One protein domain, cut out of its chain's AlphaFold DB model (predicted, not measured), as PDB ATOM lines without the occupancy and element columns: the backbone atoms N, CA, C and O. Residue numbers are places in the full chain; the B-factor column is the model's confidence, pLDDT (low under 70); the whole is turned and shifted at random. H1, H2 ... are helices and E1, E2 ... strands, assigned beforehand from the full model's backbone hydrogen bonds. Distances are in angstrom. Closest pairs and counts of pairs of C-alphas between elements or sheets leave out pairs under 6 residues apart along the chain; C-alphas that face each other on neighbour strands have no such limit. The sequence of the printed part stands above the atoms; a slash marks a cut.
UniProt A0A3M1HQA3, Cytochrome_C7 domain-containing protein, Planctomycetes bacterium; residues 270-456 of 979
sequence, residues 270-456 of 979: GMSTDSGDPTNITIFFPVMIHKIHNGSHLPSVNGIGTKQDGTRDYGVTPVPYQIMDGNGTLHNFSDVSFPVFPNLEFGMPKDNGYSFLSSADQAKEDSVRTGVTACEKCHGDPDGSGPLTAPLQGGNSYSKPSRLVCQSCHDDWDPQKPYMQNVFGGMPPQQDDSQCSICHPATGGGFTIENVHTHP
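This is residues 270 to 456 of the 979 residues of the protein "Cytochrome_C7 domain-containing protein" of Planctomycetes bacterium (UniProt A0A3M1HQA3). Little regular structure: a rounded body mostly of loops, with helices H1 and H5 side by side near its middle, H2 meeting H1 end to end, and hairpin E1-E2 far out. The 187 printed residues, mostly helix by the 53 in named elements, run H1 E1 E2 H2 H3 H4 H5 H6 H7. The whole is compact: radius of gyration of the C-alphas 16.9 A, spans 47 by 43 by 35 A.

Find E1, residues 322 to 324, from (-16.382, 19.782, 23.410); E2 is 330 to 332. H1 is 285 to 297, 19.1 A; H2 359 to 368; H3 376 to 379; H4 396 to 399; H5 403 to 409; H6 436 to 439; H7 449 to 453, ending at (0.239, 17.371, 4.448).

E1 and E2 are antiparallel; see N 323 and O 331, 2.9 A. H1 touches H5, closest C-alphas Val 287 and Ser 408, 5.0 A. H1 and H2 touch only at their ends, closest C-alphas His 297 and Val 368, 4.3 A. H4 is close but not clearly touching H3, H6 and H7. Every O i to N i+4 pair is within hydrogen-bond range in H2 and H7; H1 has 6 of 9, H5 1 of 3, with 3 of 4 O i to N i+3.

The printed part has no cut. Residues 381 to 388 and 421 to 425 are under pLDDT 70.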
ATOM      1  N   GLY A 270     -24.986  15.027  22.409       89.81
ATOM      2  CA  GLY A 270     -26.018  14.937  23.438       89.81
ATOM      3  C   GLY A 270     -26.659  16.300  23.713       89.81
ATOM      4  O   GLY A 270     -25.967  17.293  23.880       89.81
ATOM      5  N   MET A 271     -27.984  16.349  23.867       84.75
ATOM      6  CA  MET A 271     -28.708  17.567  24.280       84.75
ATOM      7  C   MET A 271     -28.653  18.760  23.297       84.75
ATOM      8  O   MET A 271     -29.041  19.857  23.702       84.75
ATOM      9  N   SER A 272     -28.236  18.576  22.039       89.69
ATOM     10  CA  SER A 272     -28.241  19.637  21.015       89.69
ATOM     11  C   SER A 272     -29.655  20.199  20.773       89.69
ATOM     12  O   SER A 272     -30.660  19.486  20.884       89.69
ATOM     13  N   THR A 273     -29.759  21.494  20.461       88.25
ATOM     14  CA  THR A 273     -31.043  22.201  20.272       88.25
ATOM     15  C   THR A 273     -30.958  23.318  19.230       88.25
ATOM     16  O   THR A 273     -29.923  23.950  19.047       88.25
ATOM     17  N   ASP A 274     -32.088  23.668  18.600       87.81
ATOM     18  CA  ASP A 274     -32.173  24.831  17.692       87.81
ATOM     19  C   ASP A 274     -31.856  26.179  18.383       87.81
ATOM     20  O   ASP A 274     -31.592  27.181  17.721       87.81
ATOM     21  N   SER A 275     -31.927  26.239  19.719       85.50
ATOM     22  CA  SER A 275     -31.595  27.435  20.502       85.50
ATOM     23  C   SER A 275     -31.187  27.088  21.937       85.50
ATOM     24  O   SER A 275     -31.777  26.205  22.562       85.50
ATOM     25  N   GLY A 276     -30.192  27.806  22.471       78.81
ATOM     26  CA  GLY A 276     -29.636  27.552  23.809       78.81
ATOM     27  C   GLY A 276     -28.709  26.332  23.897       78.81
ATOM     28  O   GLY A 276     -28.502  25.820  24.993       78.81
ATOM     29  N   ASP A 277     -28.192  25.878  22.756       80.75
ATOM     30  CA  ASP A 277     -27.315  24.714  22.614       80.75
ATOM     31  C   ASP A 277     -25.997  24.872  23.410       80.75
ATOM     32  O   ASP A 277     -25.393  25.951  23.354       80.75
ATOM     33  N   PRO A 278     -25.542  23.848  24.163       74.75
ATOM     34  CA  PRO A 278     -24.308  23.922  24.946       74.75
ATOM     35  C   PRO A 278     -23.009  23.796  24.130       74.75
ATOM     36  O   PRO A 278     -21.970  24.236  24.621       74.75
ATOM     37  N   THR A 279     -23.034  23.175  22.947       79.94
ATOM     38  CA  THR A 279     -21.823  22.675  22.253       79.94
ATOM     39  C   THR A 279     -21.865  22.856  20.737       79.94
ATOM     40  O   THR A 279     -20.848  23.206  20.143       79.94
ATOM     41  N   ASN A 280     -23.036  22.710  20.115       85.75
ATOM     42  CA  ASN A 280     -23.319  23.049  18.722       85.75
ATOM     43  C   ASN A 280     -22.405  22.355  17.689       85.75
ATOM     44  O   ASN A 280     -21.794  23.011  16.838       85.75
ATOM     45  N   ILE A 281     -22.313  21.024  17.747       90.94
ATOM     46  CA  ILE A 281     -21.441  20.231  16.870       90.94
ATOM     47  C   ILE A 281     -22.140  19.016  16.250       90.94
ATOM     48  O   ILE A 281     -22.982  18.364  16.860       90.94
ATOM     49  N   THR A 282     -21.689  18.638  15.053       93.44
ATOM     50  CA  THR A 282     -21.970  17.308  14.506       93.44
ATOM     51  C   THR A 282     -21.016  16.261  15.085       93.44
ATOM     52  O   THR A 282     -19.811  16.490  15.214       93.44
ATOM     53  N   ILE A 283     -21.554  15.073  15.365       95.31
ATOM     54  CA  ILE A 283     -20.793  13.865  15.710       95.31
ATOM     55  C   ILE A 283     -20.567  12.947  14.499       95.31
ATOM     56  O   ILE A 283     -20.195  11.785  14.680       95.31
ATOM     57  N   PHE A 284     -20.785  13.427  13.267       96.31
ATOM     58  CA  PHE A 284     -20.520  12.663  12.045       96.31
ATOM     59  C   PHE A 284     -19.065  12.172  12.026       96.31
ATOM     60  O   PHE A 284     -18.129  12.958  12.182       96.31
ATOM     61  N   PHE A 285     -18.876  10.862  11.832       96.31
ATOM     62  CA  PHE A 285     -17.618  10.170  12.135       96.31
ATOM     63  C   PHE A 285     -16.335  10.849  11.599       96.31
ATOM     64  O   PHE A 285     -15.437  11.090  12.405       96.31
ATOM     65  N   PRO A 286     -16.209  11.219  10.304       95.06
ATOM     66  CA  PRO A 286     -14.985  11.848   9.800       95.06
ATOM     67  C   PRO A 286     -14.765  13.281  10.312       95.06
ATOM     68  O   PRO A 286     -13.631  13.739  10.314       95.06
ATOM     69  N   VAL A 287     -15.804  13.994  10.761       95.69
ATOM     70  CA  VAL A 287     -15.646  15.335  11.357       95.69
ATOM     71  C   VAL A 287     -15.182  15.205  12.802       95.69
ATOM     72  O   VAL A 287     -14.184  15.807  13.196       95.69
ATOM     73  N   MET A 288     -15.882  14.369  13.572       96.94
ATOM     74  CA  MET A 288     -15.608  14.134  14.986       96.94
ATOM     75  C   MET A 288     -14.201  13.562  15.201       96.94
ATOM     76  O   MET A 288     -13.450  14.077  16.024       96.94
ATOM     77  N   ILE A 289     -13.810  12.528  14.448       97.25
ATOM     78  CA  ILE A 289     -12.510  11.870  14.638       97.25
ATOM     79  C   ILE A 289     -11.346  12.815  14.324       97.25
ATOM     80  O   ILE A 289     -10.396  12.861  15.104       97.25
ATOM     81  N   HIS A 290     -11.413  13.611  13.255       97.38
ATOM     82  CA  HIS A 290     -10.371  14.602  12.977       97.38
ATOM     83  C   HIS A 290     -10.333  15.718  14.032       97.38
ATOM     84  O   HIS A 290      -9.250  16.034  14.517       97.38
ATOM     85  N   LYS A 291     -11.485  16.260  14.466       97.12
ATOM     86  CA  LYS A 291     -11.513  17.280  15.532       97.12
ATOM     87  C   LYS A 291     -10.960  16.771  16.863       97.12
ATOM     88  O   LYS A 291     -10.185  17.487  17.490       97.12
ATOM     89  N   ILE A 292     -11.280  15.535  17.259       96.62
ATOM     90  CA  ILE A 292     -10.714  14.903  18.463       96.62
ATOM     91  C   ILE A 292      -9.183  14.845  18.388       96.62
ATOM     92  O   ILE A 292      -8.528  15.166  19.373       96.62
ATOM     93  N   HIS A 293      -8.606  14.438  17.253       95.94
ATOM     94  CA  HIS A 293      -7.154  14.248  17.147       95.94
ATOM     95  C   HIS A 293      -6.384  15.543  16.870       95.94
ATOM     96  O   HIS A 293      -5.223  15.635  17.262       95.94
ATOM     97  N   ASN A 294      -7.002  16.541  16.230       96.25
ATOM     98  CA  ASN A 294      -6.374  17.845  16.035       96.25
ATOM     99  C   ASN A 294      -6.471  18.737  17.285       96.25
ATOM    100  O   ASN A 294      -5.546  19.504  17.521       96.25
ATOM    101  N   GLY A 295      -7.536  18.610  18.091       95.50
ATOM    102  CA  GLY A 295      -7.643  19.096  19.476       95.50
ATOM    103  C   GLY A 295      -6.996  20.458  19.757       95.50
ATOM    104  O   GLY A 295      -7.511  21.491  19.329       95.50
ATOM    105  N   SER A 296      -5.858  20.464  20.459       94.88
ATOM    106  CA  SER A 296      -5.112  21.676  20.852       94.88
ATOM    107  C   SER A 296      -4.580  22.509  19.684       94.88
ATOM    108  O   SER A 296      -4.248  23.678  19.857       94.88
ATOM    109  N   HIS A 297      -4.525  21.924  18.491       96.50
ATOM    110  CA  HIS A 297      -4.054  22.532  17.249       96.50
ATOM    111  C   HIS A 297      -5.213  22.990  16.343       96.50
ATOM    112  O   HIS A 297      -4.986  23.381  15.198       96.50
ATOM    113  N   LEU A 298      -6.467  22.939  16.817       97.38
ATOM    114  CA  LEU A 298      -7.603  23.521  16.098       97.38
ATOM    115  C   LEU A 298      -7.496  25.060  16.079       97.38
ATOM    116  O   LEU A 298      -7.297  25.668  17.139       97.38
ATOM    117  N   PRO A 299      -7.655  25.713  14.915       96.31
ATOM    118  CA  PRO A 299      -7.722  27.170  14.807       96.31
ATOM    119  C   PRO A 299      -8.725  27.813  15.776       96.31
ATOM    120  O   PRO A 299      -8.374  28.763  16.478       96.31
ATOM    121  N   SER A 300      -9.929  27.246  15.904       95.69
ATOM    122  CA  SER A 300     -10.978  27.708  16.822       95.69
ATOM    123  C   SER A 300     -10.547  27.673  18.297       95.69
ATOM    124  O   SER A 300     -10.717  28.664  19.015       95.69
ATOM    125  N   VAL A 301      -9.895  26.588  18.731       96.94
ATOM    126  CA  VAL A 301      -9.333  26.406  20.085       96.94
ATOM    127  C   VAL A 301      -8.215  27.415  20.375       96.94
ATOM    128  O   VAL A 301      -8.058  27.856  21.512       96.94
ATOM    129  N   ASN A 302      -7.483  27.855  19.350       96.75
ATOM    130  CA  ASN A 302      -6.443  28.883  19.463       96.75
ATOM    131  C   ASN A 302      -6.981  30.322  19.291       96.75
ATOM    132  O   ASN A 302      -6.223  31.292  19.402       96.75
ATOM    133  N   GLY A 303      -8.283  30.495  19.042       96.25
ATOM    134  CA  GLY A 303      -8.892  31.797  18.767       96.25
ATOM    135  C   GLY A 303      -8.391  32.407  17.456       96.25
ATOM    136  O   GLY A 303      -7.923  33.548  17.447       96.25
ATOM    137  N   ILE A 304      -8.432  31.626  16.375       94.94
ATOM    138  CA  ILE A 304      -8.190  32.055  14.993       94.94
ATOM    139  C   ILE A 304      -9.492  31.874  14.193       94.94
ATOM    140  O   ILE A 304     -10.187  30.872  14.356       94.94
ATOM    141  N   GLY A 305      -9.829  32.838  13.335       93.44
ATOM    142  CA  GLY A 305     -10.959  32.785  12.397       93.44
ATOM    143  C   GLY A 305     -10.625  33.395  11.029       93.44
ATOM    144  O   GLY A 305      -9.483  33.767  10.775       93.44
ATOM    145  N   THR A 306     -11.631  33.571  10.163       91.69
ATOM    146  CA  THR A 306     -11.490  34.239   8.849       91.69
ATOM    147  C   THR A 306     -12.295  35.545   8.775       91.69
ATOM    148  O   THR A 306     -13.529  35.536   8.909       91.69
ATOM    149  N   LYS A 307     -11.611  36.670   8.504       91.56
ATOM    150  CA  LYS A 307     -12.208  38.002   8.278       91.56
ATOM    151  C   LYS A 307     -12.987  38.079   6.962       91.56
ATOM    152  O   LYS A 307     -12.789  37.279   6.059       91.56
ATOM    153  N   GLN A 308     -13.821  39.113   6.816       91.06
ATOM    154  CA  GLN A 308     -14.634  39.398   5.617       91.06
ATOM    155  C   GLN A 308     -13.844  39.427   4.287       91.06
ATOM    156  O   GLN A 308     -14.411  39.120   3.242       91.06
ATOM    157  N   ASP A 309     -12.565  39.813   4.319       88.25
ATOM    158  CA  ASP A 309     -11.659  39.863   3.160       88.25
ATOM    159  C   ASP A 309     -10.934  38.531   2.874       88.25
ATOM    160  O   ASP A 309     -10.274  38.400   1.846       88.25
ATOM    161  N   GLY A 310     -11.089  37.541   3.753       86.81
ATOM    162  CA  GLY A 310     -10.432  36.240   3.698       86.81
ATOM    163  C   GLY A 310      -9.101  36.146   4.443       86.81
ATOM    164  O   GLY A 310      -8.486  35.084   4.433       86.81
ATOM    165  N   THR A 311      -8.644  37.217   5.098       88.12
ATOM    166  CA  THR A 311      -7.427  37.187   5.928       88.12
ATOM    167  C   THR A 311      -7.696  36.564   7.306       88.12
ATOM    168  O   THR A 311      -8.806  36.676   7.836       88.12
ATOM    169  N   ARG A 312      -6.681  35.938   7.926       89.94
ATOM    170  CA  ARG A 312      -6.782  35.353   9.282       89.94
ATOM    171  C   ARG A 312      -7.184  36.404  10.320       89.94
ATOM    172  O   ARG A 312      -6.706  37.539  10.275       89.94
ATOM    173  N   ASP A 313      -8.036  36.040  11.268       92.31
ATOM    174  CA  ASP A 313      -8.462  36.870  12.394       92.31
ATOM    175  C   ASP A 313      -7.987  36.268  13.719       92.31
ATOM    176  O   ASP A 313      -8.529  35.273  14.190       92.31
ATOM    177  N   TYR A 314      -6.982  36.890  14.333       93.50
ATOM    178  CA  TYR A 314      -6.438  36.481  15.630       93.50
ATOM    179  C   TYR A 314      -7.181  37.111  16.825       93.50
ATOM    180  O   TYR A 314      -6.834  36.834  17.975       93.50
ATOM    181  N   GLY A 315      -8.194  37.952  16.577       93.31
ATOM    182  CA  GLY A 315      -9.022  38.595  17.604       93.31
ATOM    183  C   GLY A 315     -10.220  37.762  18.074       93.31
ATOM    184  O   GLY A 315     -10.973  38.216  18.937       93.31
ATOM    185  N   VAL A 316     -10.416  36.566  17.515       94.75
ATOM    186  CA  VAL A 316     -11.547  35.682  17.827       94.75
ATOM    187  C   VAL A 316     -11.388  35.064  19.219       94.75
ATOM    188  O   VAL A 316     -10.305  34.619  19.605       94.75
ATOM    189  N   THR A 317     -12.482  35.017  19.984       95.38
ATOM    190  CA  THR A 317     -12.540  34.308  21.271       95.38
ATOM    191  C   THR A 317     -12.294  32.810  21.054       95.38
ATOM    192  O   THR A 317     -13.026  32.216  20.264       95.38
ATOM    193  N   PRO A 318     -11.334  32.180  21.757       95.94
ATOM    194  CA  PRO A 318     -11.136  30.733  21.714       95.94
ATOM    195  C   PRO A 318     -12.422  29.945  21.985       95.94
ATOM    196  O   PRO A 318     -13.110  30.197  22.979       95.94
ATOM    197  N   VAL A 319     -12.726  28.978  21.119       93.88
ATOM    198  CA  VAL A 319     -13.865  28.062  21.257       93.88
ATOM    199  C   VAL A 319     -13.319  26.665  21.557       93.88
ATOM    200  O   VAL A 319     -12.614  26.110  20.715       93.88
ATOM    201  N   PRO A 320     -13.593  26.078  22.735       95.00
ATOM    202  CA  PRO A 320     -13.113  24.742  23.055       95.00
ATOM    203  C   PRO A 320     -13.881  23.689  22.244       95.00
ATOM    204  O   PRO A 320     -15.105  23.764  22.138       95.00
ATOM    205  N   TYR A 321     -13.195  22.666  21.726       95.62
ATOM    206  CA  TYR A 321     -13.879  21.531  21.109       95.62
ATOM    207  C   TYR A 321     -14.377  20.568  22.191       95.62
ATOM    208  O   TYR A 321     -13.596  19.907  22.885       95.62
ATOM    209  N   GLN A 322     -15.699  20.524  22.356       95.69
ATOM    210  CA  GLN A 322     -16.382  19.782  23.410       95.69
ATOM    211  C   GLN A 322     -17.544  18.978  22.822       95.69
ATOM    212  O   GLN A 322     -18.215  19.440  21.904       95.69
ATOM    213  N   ILE A 323     -17.769  17.779  23.362       94.62
ATOM    214  CA  ILE A 323     -18.854  16.873  22.968       94.62
ATOM    215  C   ILE A 323     -19.666  16.538  24.215       94.62
ATOM    216  O   ILE A 323     -19.121  16.035  25.200       94.62
ATOM    217  N   MET A 324     -20.966  16.791  24.182       92.62
ATOM    218  CA  MET A 324     -21.897  16.343  25.210       92.62
ATOM    219  C   MET A 324     -22.312  14.888  24.941       92.62
ATOM    220  O   MET A 324     -22.583  14.515  23.800       92.62
ATOM    221  N   ASP A 325     -22.384  14.037  25.966       87.94
ATOM    222  CA  ASP A 325     -22.933  12.680  25.827       87.94
ATOM    223  C   ASP A 325     -24.435  12.595  26.145       87.94
ATOM    224  O   ASP A 325     -25.031  13.507  26.719       87.94
ATOM    225  N   GLY A 326     -25.063  11.469  25.789       79.62
ATOM    226  CA  GLY A 326     -26.494  11.221  26.017       79.62
ATOM    227  C   GLY A 326     -26.936  11.170  27.491       79.62
ATOM    228  O   GLY A 326     -28.129  11.045  27.754       79.62
ATOM    229  N   ASN A 327     -26.014  11.280  28.456       83.50
ATOM    230  CA  ASN A 327     -26.320  11.441  29.882       83.50
ATOM    231  C   ASN A 327     -26.191  12.905  30.350       83.50
ATOM    232  O   ASN A 327     -26.412  13.184  31.530       83.50
ATOM    233  N   GLY A 328     -25.808  13.830  29.463       85.19
ATOM    234  CA  GLY A 328     -25.498  15.221  29.798       85.19
ATOM    235  C   GLY A 328     -24.104  15.418  30.406       85.19
ATOM    236  O   GLY A 328     -23.902  16.381  31.146       85.19
ATOM    237  N   THR A 329     -23.147  14.518  30.139       91.00
ATOM    238  CA  THR A 329     -21.742  14.722  30.531       91.00
ATOM    239  C   THR A 329     -20.984  15.420  29.408       91.00
ATOM    240  O   THR A 329     -20.970  14.937  28.279       91.00
ATOM    241  N   LEU A 330     -20.321  16.532  29.727       93.50
ATOM    242  CA  LEU A 330     -19.515  17.306  28.786       93.50
ATOM    243  C   LEU A 330     -18.070  16.785  28.748       93.50
ATOM    244  O   LEU A 330     -17.369  16.813  29.760       93.50
ATOM    245  N   HIS A 331     -17.615  16.345  27.575       93.00
ATOM    246  CA  HIS A 331     -16.262  15.844  27.331       93.00
ATOM    247  C   HIS A 331     -15.463  16.888  26.540       93.00
ATOM    248  O   HIS A 331     -15.848  17.250  25.432       93.00
ATOM    249  N   ASN A 332     -14.357  17.388  27.100       94.44
ATOM    250  CA  ASN A 332     -13.480  18.365  26.443       94.44
ATOM    251  C   ASN A 332     -12.309  17.666  25.737       94.44
ATOM    252  O   ASN A 332     -11.593  16.889  26.368       94.44
ATOM    253  N   PHE A 333     -12.086  17.992  24.463       95.12
ATOM    254  CA  PHE A 333     -10.995  17.458  23.640       95.12
ATOM    255  C   PHE A 333      -9.978  18.534  23.220       95.12
ATOM    256  O   PHE A 333      -9.011  18.228  22.528       95.12
ATOM    257  N   SER A 334     -10.149  19.778  23.678       95.44
ATOM    258  CA  SER A 334      -9.249  20.909  23.375       95.44
ATOM    259  C   SER A 334      -7.800  20.706  23.837       95.44
ATOM    260  O   SER A 334      -6.909  21.373  23.334       95.44
ATOM    261  N   ASP A 335      -7.563  19.788  24.778       91.88
ATOM    262  CA  ASP A 335      -6.233  19.477  25.322       91.88
ATOM    263  C   ASP A 335      -5.600  18.229  24.660       91.88
ATOM    264  O   ASP A 335      -4.578  17.717  25.123       91.88
ATOM    265  N   VAL A 336      -6.221  17.680  23.605       93.25
ATOM    266  CA  VAL A 336      -5.691  16.523  22.866       93.25
ATOM    267  C   VAL A 336      -4.676  16.986  21.825       93.25
ATOM    268  O   VAL A 336      -5.010  17.733  20.912       93.25
ATOM    269  N   SER A 337      -3.453  16.465  21.927       89.62
ATOM    270  CA  SER A 337      -2.412  16.584  20.906       89.62
ATOM    271  C   SER A 337      -2.080  15.200  20.341       89.62
ATOM    272  O   SER A 337      -2.054  14.205  21.075       89.62
ATOM    273  N   PHE A 338      -1.857  15.116  19.029       92.00
ATOM    274  CA  PHE A 338      -1.601  13.852  18.340       92.00
ATOM    275  C   PHE A 338      -0.123  13.454  18.486       92.00
ATOM    276  O   PHE A 338       0.750  14.226  18.097       92.00
ATOM    277  N   PRO A 339       0.207  12.261  19.020       91.44
ATOM    278  CA  PRO A 339       1.552  11.957  19.514       91.44
ATOM    279  C   PRO A 339       2.573  11.606  18.411       91.44
ATOM    280  O   PRO A 339       3.464  10.790  18.645       91.44
ATOM    281  N   VAL A 340       2.451  12.171  17.207       91.44
ATOM    282  CA  VAL A 340       3.223  11.786  16.015       91.44
ATOM    283  C   VAL A 340       4.289  12.828  15.683       91.44
ATOM    284  O   VAL A 340       3.989  13.992  15.413       91.44
ATOM    285  N   PHE A 341       5.549  12.399  15.647       91.19
ATOM    286  CA  PHE A 341       6.652  13.206  15.135       91.19
ATOM    287  C   PHE A 341       6.704  13.112  13.599       91.19
ATOM    288  O   PHE A 341       6.340  12.081  13.028       91.19
ATOM    289  N   PRO A 342       7.185  14.153  12.896       91.81
ATOM    290  CA  PRO A 342       7.786  15.380  13.425       91.81
ATOM    291  C   PRO A 342       6.783  16.405  13.982       91.81
ATOM    292  O   PRO A 342       7.191  17.189  14.833       91.81
ATOM    293  N   ASN A 343       5.515  16.373  13.558       90.62
ATOM    294  CA  ASN A 343       4.514  17.420  13.818       90.62
ATOM    295  C   ASN A 343       4.366  17.826  15.292       90.62
ATOM    296  O   ASN A 343       4.279  19.016  15.573       90.62
ATOM    297  N   LEU A 344       4.416  16.862  16.217       87.94
ATOM    298  CA  LEU A 344       4.330  17.083  17.667       87.94
ATOM    299  C   LEU A 344       5.361  18.095  18.229       87.94
ATOM    300  O   LEU A 344       5.103  18.719  19.252       87.94
ATOM    301  N   GLU A 345       6.523  18.246  17.583       85.69
ATOM    302  CA  GLU A 345       7.631  19.127  18.011       85.69
ATOM    303  C   GLU A 345       7.998  20.165  16.921       85.69
ATOM    304  O   GLU A 345       8.488  21.251  17.234       85.69
ATOM    305  N   PHE A 346       7.749  19.872  15.636       90.50
ATOM    306  CA  PHE A 346       8.075  20.746  14.502       90.50
ATOM    307  C   PHE A 346       6.863  20.989  13.618       90.50
ATOM    308  O   PHE A 346       6.308  20.069  13.024       90.50
ATOM    309  N   GLY A 347       6.499  22.256  13.480       93.12
ATOM    310  CA  GLY A 347       5.374  22.657  12.655       93.12
ATOM    311  C   GLY A 347       5.621  22.609  11.146       93.12
ATOM    312  O   GLY A 347       6.736  22.837  10.660       93.12
ATOM    313  N   MET A 348       4.526  22.428  10.405       94.31
ATOM    314  CA  MET A 348       4.461  22.595   8.949       94.31
ATOM    315  C   MET A 348       4.990  23.973   8.487       94.31
ATOM    316  O   MET A 348       5.057  24.906   9.289       94.31
ATOM    317  N   PRO A 349       5.390  24.143   7.211       93.50
ATOM    318  CA  PRO A 349       5.925  25.417   6.735       93.50
ATOM    319  C   PRO A 349       4.967  26.589   6.968       93.50
ATOM    320  O   PRO A 349       3.765  26.475   6.743       93.50
ATOM    321  N   LYS A 350       5.520  27.726   7.387       93.12
ATOM    322  CA  LYS A 350       4.787  28.968   7.654       93.12
ATOM    323  C   LYS A 350       4.094  29.508   6.400       93.12
ATOM    324  O   LYS A 350       4.723  29.602   5.346       93.12
ATOM    325  N   ASP A 351       2.840  29.932   6.558       86.69
ATOM    326  CA  ASP A 351       2.114  30.741   5.574       86.69
ATOM    327  C   ASP A 351       2.796  32.108   5.372       86.69
ATOM    328  O   ASP A 351       3.356  32.687   6.310       86.69
ATOM    329  N   ASN A 352       2.696  32.652   4.154       86.69
ATOM    330  CA  ASN A 352       3.251  33.954   3.778       86.69
ATOM    331  C   ASN A 352       2.910  35.043   4.805       86.69
ATOM    332  O   ASN A 352       1.766  35.145   5.242       86.69
ATOM    333  N   GLY A 353       3.869  35.891   5.169       87.50
ATOM    334  CA  GLY A 353       3.625  37.030   6.052       87.50
ATOM    335  C   GLY A 353       3.466  36.685   7.533       87.50
ATOM    336  O   GLY A 353       3.222  37.599   8.322       87.50
ATOM    337  N   TYR A 354       3.691  35.429   7.942       92.25
ATOM    338  CA  TYR A 354       3.947  35.070   9.344       92.25
ATOM    339  C   TYR A 354       4.997  36.003   9.982       92.25
ATOM    340  O   TYR A 354       4.875  36.413  11.139       92.25
ATOM    341  N   SER A 355       6.020  36.386   9.215       92.38
ATOM    342  CA  SER A 355       7.081  37.317   9.618       92.38
ATOM    343  C   SER A 355       6.604  38.741   9.956       92.38
ATOM    344  O   SER A 355       7.353  39.482  10.593       92.38
ATOM    345  N   PHE A 356       5.369  39.119   9.597       91.56
ATOM    346  CA  PHE A 356       4.749  40.409   9.938       91.56
ATOM    347  C   PHE A 356       3.761  40.340  11.117       91.56
ATOM    348  O   PHE A 356       3.262  41.380  11.550       91.56
ATOM    349  N   LEU A 357       3.461  39.143  11.629       92.25
ATOM    350  CA  LEU A 357       2.557  38.933  12.763       92.25
ATOM    351  C   LEU A 357       3.183  39.382  14.096       92.25
ATOM    352  O   LEU A 357       4.408  39.419  14.242       92.25
ATOM    353  N   SER A 358       2.353  39.687  15.102       95.88
ATOM    354  CA  SER A 358       2.862  39.921  16.461       95.88
ATOM    355  C   SER A 358       3.341  38.609  17.088       95.88
ATOM    356  O   SER A 358       2.855  37.538  16.736       95.88
ATOM    357  N   SER A 359       4.245  38.659  18.070       96.12
ATOM    358  CA  SER A 359       4.743  37.442  18.735       96.12
ATOM    359  C   SER A 359       3.648  36.610  19.429       96.12
ATOM    360  O   SER A 359       3.854  35.424  19.665       96.12
ATOM    361  N   ALA A 360       2.488  37.203  19.740       95.81
ATOM    362  CA  ALA A 360       1.334  36.479  20.275       95.81
ATOM    363  C   ALA A 360       0.558  35.733  19.173       95.81
ATOM    364  O   ALA A 360       0.189  34.576  19.356       95.81
ATOM    365  N   ASP A 361       0.366  36.366  18.013       95.12
ATOM    366  CA  ASP A 361      -0.296  35.748  16.855       95.12
ATOM    367  C   ASP A 361       0.604  34.674  16.224       95.12
ATOM    368  O   ASP A 361       0.136  33.608  15.834       95.12
ATOM    369  N   GLN A 362       1.922  34.905  16.224       95.50
ATOM    370  CA  GLN A 362       2.925  33.901  15.877       95.50
ATOM    371  C   GLN A 362       2.804  32.657  16.766       95.50
ATOM    372  O   GLN A 362       2.765  31.554  16.240       95.50
ATOM    373  N   ALA A 363       2.646  32.805  18.087       94.81
ATOM    374  CA  ALA A 363       2.447  31.660  18.979       94.81
ATOM    375  C   ALA A 363       1.154  30.868  18.673       94.81
ATOM    376  O   ALA A 363       1.151  29.642  18.790       94.81
ATOM    377  N   LYS A 364       0.078  31.535  18.224       95.25
ATOM    378  CA  LYS A 364      -1.148  30.866  17.742       95.25
ATOM    379  C   LYS A 364      -0.901  30.082  16.448       95.25
ATOM    380  O   LYS A 364      -1.301  28.927  16.342       95.25
ATOM    381  N   GLU A 365      -0.209  30.684  15.480       93.31
ATOM    382  CA  GLU A 365       0.183  30.021  14.229       93.31
ATOM    383  C   GLU A 365       1.128  28.831  14.462       93.31
ATOM    384  O   GLU A 365       1.020  27.817  13.775       93.31
ATOM    385  N   ASP A 366       2.052  28.937  15.423       93.81
ATOM    386  CA  ASP A 366       2.970  27.869  15.844       93.81
ATOM    387  C   ASP A 366       2.212  26.685  16.480       93.81
ATOM    388  O   ASP A 366       2.539  25.524  16.216       93.81
ATOM    389  N   SER A 367       1.152  26.973  17.243       93.38
ATOM    390  CA  SER A 367       0.238  25.973  17.808       93.38
ATOM    391  C   SER A 367      -0.573  25.238  16.732       93.38
ATOM    392  O   SER A 367      -0.605  24.012  16.710       93.38
ATOM    393  N   VAL A 368      -1.171  25.946  15.768       94.62
ATOM    394  CA  VAL A 368      -1.998  25.299  14.727       94.62
ATOM    395  C   VAL A 368      -1.165  24.447  13.761       94.62
ATOM    396  O   VAL A 368      -1.557  23.330  13.420       94.62
ATOM    397  N   ARG A 369       0.022  24.909  13.343       93.94
ATOM    398  CA  ARG A 369       0.859  24.178  12.365       93.94
ATOM    399  C   ARG A 369       1.476  22.868  12.877       93.94
ATOM    400  O   ARG A 369       2.085  22.152  12.082       93.94
ATOM    401  N   THR A 370       1.413  22.606  14.184       93.44
ATOM    402  CA  THR A 370       1.868  21.351  14.817       93.44
ATOM    403  C   THR A 370       0.753  20.296  14.884       93.44
ATOM    404  O   THR A 370       0.968  19.191  15.375       93.44
ATOM    405  N   GLY A 371      -0.424  20.606  14.323       93.12
ATOM    406  CA  GLY A 371      -1.561  19.697  14.193       93.12
ATOM    407  C   GLY A 371      -1.362  18.512  13.242       93.12
ATOM    408  O   GLY A 371      -0.285  18.257  12.691       93.12
ATOM    409  N   VAL A 372      -2.442  17.751  13.063       92.94
ATOM    410  CA  VAL A 372      -2.437  16.439  12.405       92.94
ATOM    411  C   VAL A 372      -2.251  16.567  10.896       92.94
ATOM    412  O   VAL A 372      -3.165  16.983  10.188       92.94
ATOM    413  N   THR A 373      -1.107  16.106  10.387       92.06
ATOM    414  CA  THR A 373      -0.901  15.903   8.938       92.06
ATOM    415  C   THR A 373      -0.394  14.502   8.565       92.06
ATOM    416  O   THR A 373      -0.288  14.179   7.383       92.06
ATOM    417  N   ALA A 374      -0.147  13.638   9.557       90.25
ATOM    418  CA  ALA A 374       0.229  12.230   9.388       90.25
ATOM    419  C   ALA A 374      -0.999  11.348   9.063       90.25
ATOM    420  O   ALA A 374      -1.451  10.524   9.868       90.25
ATOM    421  N   CYS A 375      -1.597  11.588   7.893       89.81
ATOM    422  CA  CYS A 375      -2.823  10.937   7.424       89.81
ATOM    423  C   CYS A 375      -2.698   9.406   7.310       89.81
ATOM    424  O   CYS A 375      -3.688   8.691   7.489       89.81
ATOM    425  N   GLU A 376      -1.493   8.898   7.041       87.44
ATOM    426  CA  GLU A 376      -1.196   7.482   6.813       87.44
ATOM    427  C   GLU A 376      -1.457   6.611   8.050       87.44
ATOM    428  O   GLU A 376      -1.869   5.455   7.923       87.44
ATOM    429  N   LYS A 377      -1.335   7.187   9.259       88.25
ATOM    430  CA  LYS A 377      -1.695   6.520  10.521       88.25
ATOM    431  C   LYS A 377      -3.128   5.980  10.499       88.25
ATOM    432  O   LYS A 377      -3.365   4.857  10.943       88.25
ATOM    433  N   CYS A 378      -4.066   6.753   9.951       90.81
ATOM    434  CA  CYS A 378      -5.493   6.421   9.905       90.81
ATOM    435  C   CYS A 378      -5.925   5.815   8.563       90.81
ATOM    436  O   CYS A 378      -6.701   4.860   8.542       90.81
ATOM    437  N   HIS A 379      -5.431   6.362   7.449       90.81
ATOM    438  CA  HIS A 379      -5.875   6.020   6.093       90.81
ATOM    439  C   HIS A 379      -4.974   5.024   5.360       90.81
ATOM    440  O   HIS A 379      -5.275   4.675   4.219       90.81
ATOM    441  N   GLY A 380      -3.917   4.532   6.012       77.81
ATOM    442  CA  GLY A 380      -2.913   3.675   5.391       77.81
ATOM    443  C   GLY A 380      -2.002   4.433   4.428       77.81
ATOM    444  O   GLY A 380      -2.213   5.605   4.120       77.81
ATOM    445  N   ASP A 381      -0.975   3.736   3.962       66.44
ATOM    446  CA  ASP A 381      -0.005   4.261   3.008       66.44
ATOM    447  C   ASP A 381      -0.559   4.199   1.566       66.44
ATOM    448  O   ASP A 381      -0.982   3.114   1.145       66.44
ATOM    449  N   PRO A 382      -0.574   5.309   0.797       57.50
ATOM    450  CA  PRO A 382      -0.960   5.314  -0.615       57.50
ATOM    451  C   PRO A 382      -0.111   4.417  -1.523       57.50
ATOM    452  O   PRO A 382      -0.645   3.913  -2.514       57.50
ATOM    453  N   ASP A 383       1.178   4.207  -1.218       56.09
ATOM    454  CA  ASP A 383       2.062   3.341  -2.016       56.09
ATOM    455  C   ASP A 383       2.116   1.887  -1.506       56.09
ATOM    456  O   ASP A 383       2.501   0.972  -2.241       56.09
ATOM    457  N   GLY A 384       1.635   1.661  -0.279       57.88
ATOM    458  CA  GLY A 384       1.543   0.351   0.362       57.88
ATOM    459  C   GLY A 384       2.851  -0.174   0.969       57.88
ATOM    460  O   GLY A 384       2.912  -1.360   1.294       57.88
ATOM    461  N   SER A 385       3.885   0.663   1.116       55.56
ATOM    462  CA  SER A 385       5.169   0.297   1.734       55.56
ATOM    463  C   SER A 385       5.158   0.345   3.267       55.56
ATOM    464  O   SER A 385       5.916  -0.392   3.905       55.56
ATOM    465  N   GLY A 386       4.281   1.156   3.869       59.31
ATOM    466  CA  GLY A 386       4.070   1.218   5.313       59.31
ATOM    467  C   GLY A 386       3.665  -0.121   5.971       59.31
ATOM    468  O   GLY A 386       3.116  -1.016   5.329       59.31
ATOM    469  N   PRO A 387       3.881  -0.276   7.294       55.34
ATOM    470  CA  PRO A 387       3.759  -1.558   8.003       55.34
ATOM    471  C   PRO A 387       2.318  -2.067   8.214       55.34
ATOM    472  O   PRO A 387       2.130  -3.117   8.828       55.34
ATOM    473  N   LEU A 388       1.299  -1.344   7.735       64.81
ATOM    474  CA  LEU A 388      -0.109  -1.742   7.793       64.81
ATOM    475  C   LEU A 388      -0.703  -1.858   6.389       64.81
ATOM    476  O   LEU A 388      -0.578  -0.950   5.571       64.81
ATOM    477  N   THR A 389      -1.462  -2.927   6.145       75.62
ATOM    478  CA  THR A 389      -2.264  -3.062   4.925       75.62
ATOM    479  C   THR A 389      -3.317  -1.957   4.857       75.62
ATOM    480  O   THR A 389      -4.254  -1.953   5.664       75.62
ATOM    481  N   ALA A 390      -3.208  -1.066   3.870       80.38
ATOM    482  CA  ALA A 390      -4.114   0.064   3.700       80.38
ATOM    483  C   ALA A 390      -5.613  -0.346   3.716       80.38
ATOM    484  O   ALA A 390      -5.964  -1.445   3.261       80.38
ATOM    485  N   PRO A 391      -6.513   0.498   4.257       88.75
ATOM    486  CA  PRO A 391      -7.962   0.375   4.093       88.75
ATOM    487  C   PRO A 391      -8.353   0.300   2.615       88.75
ATOM    488  O   PRO A 391      -7.813   1.053   1.802       88.75
ATOM    489  N   LEU A 392      -9.324  -0.552   2.258       89.81
ATOM    490  CA  LEU A 392      -9.753  -0.750   0.858       89.81
ATOM    491  C   LEU A 392     -10.175   0.548   0.141       89.81
ATOM    492  O   LEU A 392     -10.174   0.611  -1.087       89.81
ATOM    493  N   GLN A 393     -10.558   1.576   0.899       91.50
ATOM    494  CA  GLN A 393     -10.950   2.897   0.414       91.50
ATOM    495  C   GLN A 393     -10.164   4.028   1.105       91.50
ATOM    496  O   GLN A 393     -10.633   5.168   1.129       91.50
ATOM    497  N   GLY A 394      -8.981   3.737   1.666       89.25
ATOM    498  CA  GLY A 394      -8.137   4.715   2.368       89.25
ATOM    499  C   GLY A 394      -7.832   5.945   1.512       89.25
ATOM    500  O   GLY A 394      -8.025   7.074   1.955       89.25
ATOM    501  N   GLY A 395      -7.543   5.724   0.224       88.44
ATOM    502  CA  GLY A 395      -7.316   6.770  -0.782       88.44
ATOM    503  C   GLY A 395      -8.472   7.758  -1.020       88.44
ATOM    504  O   GLY A 395      -8.293   8.734  -1.750       88.44
ATOM    505  N   ASN A 396      -9.651   7.567  -0.414       90.75
ATOM    506  CA  ASN A 396     -10.698   8.593  -0.399       90.75
ATOM    507  C   ASN A 396     -10.258   9.864   0.349       90.75
ATOM    508  O   ASN A 396     -10.696  10.944  -0.038       90.75
ATOM    509  N   SER A 397      -9.381   9.774   1.355       90.50
ATOM    510  CA  SER A 397      -8.857  10.948   2.078       90.50
ATOM    511  C   SER A 397      -8.144  11.941   1.150       90.50
ATOM    512  O   SER A 397      -8.323  13.148   1.285       90.50
ATOM    513  N   TYR A 398      -7.411  11.439   0.151       88.38
ATOM    514  CA  TYR A 398      -6.682  12.254  -0.827       88.38
ATOM    515  C   TYR A 398      -7.492  12.578  -2.095       88.38
ATOM    516  O   TYR A 398      -7.141  13.502  -2.825       88.38
ATOM    517  N   SER A 399      -8.568  11.830  -2.381       89.56
ATOM    518  CA  SER A 399      -9.318  11.909  -3.651       89.56
ATOM    519  C   SER A 399     -10.782  12.354  -3.539       89.56
ATOM    520  O   SER A 399     -11.463  12.465  -4.564       89.56
ATOM    521  N   LYS A 400     -11.283  12.607  -2.321       90.56
ATOM    522  CA  LYS A 400     -12.654  13.074  -2.031       90.56
ATOM    523  C   LYS A 400     -12.672  14.286  -1.075       90.56
ATOM    524  O   LYS A 400     -13.303  14.205  -0.016       90.56
ATOM    525  N   PRO A 401     -12.003  15.410  -1.410       91.38
ATOM    526  CA  PRO A 401     -12.141  16.640  -0.632       91.38
ATOM    527  C   PRO A 401     -13.606  17.091  -0.568       91.38
ATOM    528  O   PRO A 401     -14.342  16.981  -1.547       91.38
ATOM    529  N   SER A 402     -14.011  17.605   0.590       91.12
ATOM    530  CA  SER A 402     -15.347  18.147   0.865       91.12
ATOM    531  C   SER A 402     -15.245  19.213   1.953       91.12
ATOM    532  O   SER A 402     -14.407  19.085   2.851       91.12
ATOM    533  N   ARG A 403     -16.092  20.250   1.911       91.31
ATOM    534  CA  ARG A 403     -16.084  21.342   2.908       91.31
ATOM    535  C   ARG A 403     -16.170  20.791   4.335       91.31
ATOM    536  O   ARG A 403     -15.354  21.143   5.183       91.31
ATOM    537  N   LEU A 404     -17.094  19.850   4.538       88.94
ATOM    538  CA  LEU A 404     -17.394  19.192   5.809       88.94
ATOM    539  C   LEU A 404     -16.183  18.477   6.430       88.94
ATOM    540  O   LEU A 404     -15.953  18.585   7.631       88.94
ATOM    541  N   VAL A 405     -15.390  17.759   5.625       92.38
ATOM    542  CA  VAL A 405     -14.203  17.049   6.130       92.38
ATOM    543  C   VAL A 405     -13.015  17.998   6.274       92.38
ATOM    544  O   VAL A 405     -12.319  17.927   7.281       92.38
ATOM    545  N   CYS A 406     -12.793  18.937   5.352       92.62
ATOM    546  CA  CYS A 406     -11.666  19.872   5.453       92.62
ATOM    547  C   CYS A 406     -11.790  20.823   6.666       92.62
ATOM    548  O   CYS A 406     -10.802  21.054   7.362       92.62
ATOM    549  N   GLN A 407     -13.003  21.292   6.991       91.62
ATOM    550  CA  GLN A 407     -13.298  22.108   8.188       91.62
ATOM    551  C   GLN A 407     -13.203  21.349   9.517       91.62
ATOM    552  O   GLN A 407     -13.372  21.935  10.589       91.62
ATOM    553  N   SER A 408     -12.952  20.039   9.493       94.38
ATOM    554  CA  SER A 408     -12.682  19.324  10.736       94.38
ATOM    555  C   SER A 408     -11.358  19.792  11.354       94.38
ATOM    556  O   SER A 408     -11.357  20.136  12.532       94.38
ATOM    557  N   CYS A 409     -10.292  19.952  10.558       94.94
ATOM    558  CA  CYS A 409      -9.021  20.543  11.001       94.94
ATOM    559  C   CYS A 409      -8.910  22.050  10.701       94.94
ATOM    560  O   CYS A 409      -8.457  22.800  11.560       94.94
ATOM    561  N   HIS A 410      -9.334  22.509   9.517       93.12
ATOM    562  CA  HIS A 410      -9.273  23.924   9.109       93.12
ATOM    563  C   HIS A 410     -10.547  24.671   9.521       93.12
ATOM    564  O   HIS A 410     -11.349  25.067   8.676       93.12
ATOM    565  N   ASP A 411     -10.789  24.786  10.825       93.56
ATOM    566  CA  ASP A 411     -12.078  25.251  11.354       93.56
ATOM    567  C   ASP A 411     -12.198  26.763  11.588       93.56
ATOM    568  O   ASP A 411     -13.245  27.244  12.016       93.56
ATOM    569  N   ASP A 412     -11.171  27.519  11.198       92.00
ATOM    570  CA  ASP A 412     -11.248  28.958  10.960       92.00
ATOM    571  C   ASP A 412     -11.817  29.315   9.576       92.00
ATOM    572  O   ASP A 412     -12.214  30.466   9.362       92.00
ATOM    573  N   TRP A 413     -11.842  28.366   8.631       91.06
ATOM    574  CA  TRP A 413     -12.272  28.603   7.255       91.06
ATOM    575  C   TRP A 413     -13.798  28.692   7.115       91.06
ATOM    576  O   TRP A 413     -14.538  27.742   7.365       91.06
ATOM    577  N   ASP A 414     -14.255  29.835   6.603       89.88
ATOM    578  CA  ASP A 414     -15.644  30.105   6.235       89.88
ATOM    579  C   ASP A 414     -15.842  29.989   4.704       89.88
ATOM    580  O   ASP A 414     -15.304  30.818   3.962       89.88
ATOM    581  N   PRO A 415     -16.631  29.022   4.189       89.00
ATOM    582  CA  PRO A 415     -16.856  28.854   2.748       89.00
ATOM    583  C   PRO A 415     -17.602  29.999   2.060       89.00
ATOM    584  O   PRO A 415     -17.595  30.063   0.829       89.00
ATOM    585  N   GLN A 416     -18.266  30.886   2.806       89.88
ATOM    586  CA  GLN A 416     -18.939  32.059   2.242       89.88
ATOM    587  C   GLN A 416     -17.951  33.196   1.939       89.88
ATOM    588  O   GLN A 416     -18.286  34.128   1.204       89.88
ATOM    589  N   LYS A 417     -16.729  33.116   2.477       91.00
ATOM    590  CA  LYS A 417     -15.662  34.108   2.325       91.00
ATOM    591  C   LYS A 417     -14.548  33.577   1.410       91.00
ATOM    592  O   LYS A 417     -14.438  32.369   1.198       91.00
ATOM    593  N   PRO A 418     -13.700  34.457   0.846       89.06
ATOM    594  CA  PRO A 418     -12.374  34.043   0.401       89.06
ATOM    595  C   PRO A 418     -11.582  33.479   1.590       89.06
ATOM    596  O   PRO A 418     -11.900  33.773   2.741       89.06
ATOM    597  N   TYR A 419     -10.524  32.722   1.328       86.00
ATOM    598  CA  TYR A 419      -9.622  32.215   2.363       86.00
ATOM    599  C   TYR A 419      -8.172  32.384   1.912       86.00
ATOM    600  O   TYR A 419      -7.796  31.832   0.877       86.00
ATOM    601  N   MET A 420      -7.378  33.180   2.632       79.94
ATOM    602  CA  MET A 420      -6.039  33.616   2.221       79.94
ATOM    603  C   MET A 420      -4.942  33.193   3.202       79.94
ATOM    604  O   MET A 420      -5.113  33.281   4.417       79.94
ATOM    605  N   GLN A 421      -3.764  32.848   2.670       66.19
ATOM    606  CA  GLN A 421      -2.542  32.602   3.453       66.19
ATOM    607  C   GLN A 421      -1.963  33.942   3.948       66.19
ATOM    608  O   GLN A 421      -1.029  34.491   3.360       66.19
ATOM    609  N   ASN A 422      -2.613  34.504   4.976       60.53
ATOM    610  CA  ASN A 422      -2.497  35.858   5.545       60.53
ATOM    611  C   ASN A 422      -2.638  37.018   4.550       60.53
ATOM    612  O   ASN A 422      -3.523  37.854   4.708       60.53
ATOM    613  N   VAL A 423      -1.739  37.103   3.566       53.25
ATOM    614  CA  VAL A 423      -1.527  38.273   2.699       53.25
ATOM    615  C   VAL A 423      -1.439  37.959   1.203       53.25
ATOM    616  O   VAL A 423      -1.585  38.879   0.399       53.25
ATOM    617  N   PHE A 424      -1.210  36.707   0.785       48.62
ATOM    618  CA  PHE A 424      -1.109  36.381  -0.645       48.62
ATOM    619  C   PHE A 424      -1.459  34.926  -0.953       48.62
ATOM    620  O   PHE A 424      -1.025  34.024  -0.248       48.62
ATOM    621  N   GLY A 425      -2.166  34.707  -2.066       58.44
ATOM    622  CA  GLY A 425      -2.707  33.395  -2.423       58.44
ATOM    623  C   GLY A 425      -3.954  33.065  -1.600       58.44
ATOM    624  O   GLY A 425      -4.037  33.386  -0.414       58.44
ATOM    625  N   GLY A 426      -4.955  32.466  -2.241       70.38
ATOM    626  CA  GLY A 426      -6.190  32.121  -1.551       70.38
ATOM    627  C   GLY A 426      -7.224  31.405  -2.408       70.38
ATOM    628  O   GLY A 426      -7.211  31.485  -3.637       70.38
ATOM    629  N   MET A 427      -8.126  30.713  -1.722       85.19
ATOM    630  CA  MET A 427      -9.276  30.019  -2.287       85.19
ATOM    631  C   MET A 427     -10.476  30.985  -2.354       85.19
ATOM    632  O   MET A 427     -10.719  31.714  -1.389       85.19
ATOM    633  N   PRO A 428     -11.237  31.037  -3.465       86.50
ATOM    634  CA  PRO A 428     -12.490  31.793  -3.520       86.50
ATOM    635  C   PRO A 428     -13.585  31.112  -2.671       86.50
ATOM    636  O   PRO A 428     -13.445  29.926  -2.363       86.50
ATOM    637  N   PRO A 429     -14.701  31.795  -2.346       89.94
ATOM    638  CA  PRO A 429     -15.842  31.181  -1.660       89.94
ATOM    639  C   PRO A 429     -16.286  29.855  -2.303       89.94
ATOM    640  O   PRO A 429     -16.483  29.790  -3.517       89.94
ATOM    641  N   GLN A 430     -16.463  28.806  -1.496       89.44
ATOM    642  CA  GLN A 430     -16.871  27.466  -1.940       89.44
ATOM    643  C   GLN A 430     -18.331  27.209  -1.544       89.44
ATOM    644  O   GLN A 430     -18.637  26.855  -0.405       89.44
ATOM    645  N   GLN A 431     -19.255  27.404  -2.485       86.38
ATOM    646  CA  GLN A 431     -20.687  27.182  -2.235       86.38
ATOM    647  C   GLN A 431     -21.036  25.691  -2.101       86.38
ATOM    648  O   GLN A 431     -21.957  25.340  -1.371       86.38
ATOM    649  N   ASP A 432     -20.266  24.823  -2.754       88.44
ATOM    650  CA  ASP A 432     -20.392  23.369  -2.742       88.44
ATOM    651  C   ASP A 432     -19.006  22.713  -2.928       88.44
ATOM    652  O   ASP A 432     -17.994  23.402  -3.075       88.44
ATOM    653  N   ASP A 433     -18.958  21.380  -2.907       90.94
ATOM    654  CA  ASP A 433     -17.712  20.604  -2.970       90.94
ATOM    655  C   ASP A 433     -17.221  20.335  -4.418       90.94
ATOM    656  O   ASP A 433     -16.170  19.721  -4.624       90.94
ATOM    657  N   SER A 434     -17.960  20.762  -5.453       89.94
ATOM    658  CA  SER A 434     -17.718  20.350  -6.849       89.94
ATOM    659  C   SER A 434     -16.405  20.869  -7.438       89.94
ATOM    660  O   SER A 434     -15.851  20.249  -8.348       89.94
ATOM    661  N   GLN A 435     -15.898  21.993  -6.927       88.94
ATOM    662  CA  GLN A 435     -14.684  22.638  -7.430       88.94
ATOM    663  C   GLN A 435     -13.414  22.171  -6.703       88.94
ATOM    664  O   GLN A 435     -12.315  22.353  -7.229       88.94
ATOM    665  N   CYS A 436     -13.528  21.529  -5.533       89.19
ATOM    666  CA  CYS A 436     -12.378  21.225  -4.675       89.19
ATOM    667  C   CYS A 436     -11.309  20.384  -5.395       89.19
ATOM    668  O   CYS A 436     -10.124  20.707  -5.333       89.19
ATOM    669  N   SER A 437     -11.727  19.369  -6.159       89.31
ATOM    670  CA  SER A 437     -10.820  18.476  -6.906       89.31
ATOM    671  C   SER A 437     -10.101  19.137  -8.098       89.31
ATOM    672  O   SER A 437      -9.227  18.515  -8.696       89.31
ATOM    673  N   ILE A 438     -10.460  20.374  -8.471       86.62
ATOM    674  CA  ILE A 438      -9.788  21.142  -9.536       86.62
ATOM    675  C   ILE A 438      -8.496  21.773  -8.997       86.62
ATOM    676  O   ILE A 438      -7.477  21.785  -9.685       86.62
ATOM    677  N   CYS A 439      -8.531  22.271  -7.756       85.88
ATOM    678  CA  CYS A 439      -7.373  22.845  -7.065       85.88
ATOM    679  C   CYS A 439      -6.590  21.794  -6.264       85.88
ATOM    680  O   CYS A 439      -5.364  21.864  -6.209       85.88
ATOM    681  N   HIS A 440      -7.290  20.802  -5.706       89.88
ATOM    682  CA  HIS A 440      -6.737  19.684  -4.939       89.88
ATOM    683  C   HIS A 440      -6.978  18.352  -5.670       89.88
ATOM    684  O   HIS A 440      -7.830  17.561  -5.258       89.88
ATOM    685  N   PRO A 441      -6.274  18.098  -6.788       88.94
ATOM    686  CA  PRO A 441      -6.363  16.825  -7.490       88.94
ATOM    687  C   PRO A 441      -5.827  15.680  -6.622       88.94
ATOM    688  O   PRO A 441      -4.917  15.862  -5.812       88.94
ATOM    689  N   ALA A 442      -6.352  14.474  -6.847       85.06
ATOM    690  CA  ALA A 442      -5.928  13.271  -6.129       85.06
ATOM    691  C   ALA A 442      -4.452  12.905  -6.377       85.06
ATOM    692  O   ALA A 442      -3.787  12.392  -5.486       85.06
ATOM    693  N   THR A 443      -3.943  13.161  -7.586       83.00
ATOM    694  CA  THR A 443      -2.582  12.803  -8.012       83.00
ATOM    695  C   THR A 443      -2.039  13.824  -9.010       83.00
ATOM    696  O   THR A 443      -2.720  14.145  -9.986       83.00
ATOM    697  N   GLY A 444      -0.785  14.249  -8.831       71.25
ATOM    698  CA  GLY A 444      -0.097  15.190  -9.721       71.25
ATOM    699  C   GLY A 444      -0.488  16.659  -9.512       71.25
ATOM    700  O   GLY A 444      -1.607  16.983  -9.131       71.25
ATOM    701  N   GLY A 445       0.451  17.570  -9.780       70.06
ATOM    702  CA  GLY A 445       0.310  18.997  -9.458       70.06
ATOM    703  C   GLY A 445       0.814  19.347  -8.050       70.06
ATOM    704  O   GLY A 445       1.100  18.471  -7.240       70.06
ATOM    705  N   GLY A 446       0.968  20.645  -7.774       70.94
ATOM    706  CA  GLY A 446       1.641  21.143  -6.560       70.94
ATOM    707  C   GLY A 446       0.787  21.217  -5.287       70.94
ATOM    708  O   GLY A 446       1.316  21.587  -4.247       70.94
ATOM    709  N   PHE A 447      -0.507  20.895  -5.366       80.62
ATOM    710  CA  PHE A 447      -1.479  21.060  -4.274       80.62
ATOM    711  C   PHE A 447      -2.333  19.800  -4.027       80.62
ATOM    712  O   PHE A 447      -3.462  19.902  -3.542       80.62
ATOM    713  N   THR A 448      -1.816  18.605  -4.356       88.88
ATOM    714  CA  THR A 448      -2.453  17.352  -3.908       88.88
ATOM    715  C   THR A 448      -2.493  17.320  -2.379       88.88
ATOM    716  O   THR A 448      -1.572  17.815  -1.721       88.88
ATOM    717  N   ILE A 449      -3.549  16.735  -1.809       89.62
ATOM    718  CA  ILE A 449      -3.758  16.695  -0.351       89.62
ATOM    719  C   ILE A 449      -2.552  16.046   0.345       89.62
ATOM    720  O   ILE A 449      -2.022  16.594   1.303       89.62
ATOM    721  N   GLU A 450      -2.056  14.939  -0.201       86.31
ATOM    722  CA  GLU A 450      -0.854  14.228   0.248       86.31
ATOM    723  C   GLU A 450       0.399  15.126   0.318       86.31
ATOM    724  O   GLU A 450       1.052  15.203   1.362       86.31
ATOM    725  N   ASN A 451       0.710  15.870  -0.754       85.12
ATOM    726  CA  ASN A 451       1.931  16.680  -0.831       85.12
ATOM    727  C   ASN A 451       1.922  17.862   0.147       85.12
ATOM    728  O   ASN A 451       2.981  18.224   0.657       85.12
ATOM    729  N   VAL A 452       0.757  18.465   0.409       86.94
ATOM    730  CA  VAL A 452       0.651  19.614   1.331       86.94
ATOM    731  C   VAL A 452       0.546  19.204   2.804       86.94
ATOM    732  O   VAL A 452       0.793  20.033   3.672       86.94
ATOM    733  N   HIS A 453       0.242  17.932   3.091       91.06
ATOM    734  CA  HIS A 453       0.239  17.371   4.448       91.06
ATOM    735  C   HIS A 453       1.553  16.638   4.798       91.06
ATOM    736  O   HIS A 453       1.904  16.526   5.971       91.06
ATOM    737  N   THR A 454       2.347  16.206   3.813       90.12
ATOM    738  CA  THR A 454       3.673  15.611   4.061       90.12
ATOM    739  C   THR A 454       4.655  16.634   4.647       90.12
ATOM    740  O   THR A 454       5.144  17.523   3.947       90.12
ATOM    741  N   HIS A 455       5.003  16.487   5.928       92.75
ATOM    742  CA  HIS A 455       5.929  17.397   6.609       92.75
ATOM    743  C   HIS A 455       7.335  17.408   5.953       92.75
ATOM    744  O   HIS A 455       7.848  16.342   5.596       92.75
ATOM    745  N   PRO A 456       8.040  18.559   5.841       92.75
ATOM    746  CA  PRO A 456       9.311  18.655   5.106       92.75
ATOM    747  C   PRO A 456      10.444  17.727   5.567       92.75
ATOM    748  O   PRO A 456      11.299  17.368   4.762       92.75
TER     749      PRO A 456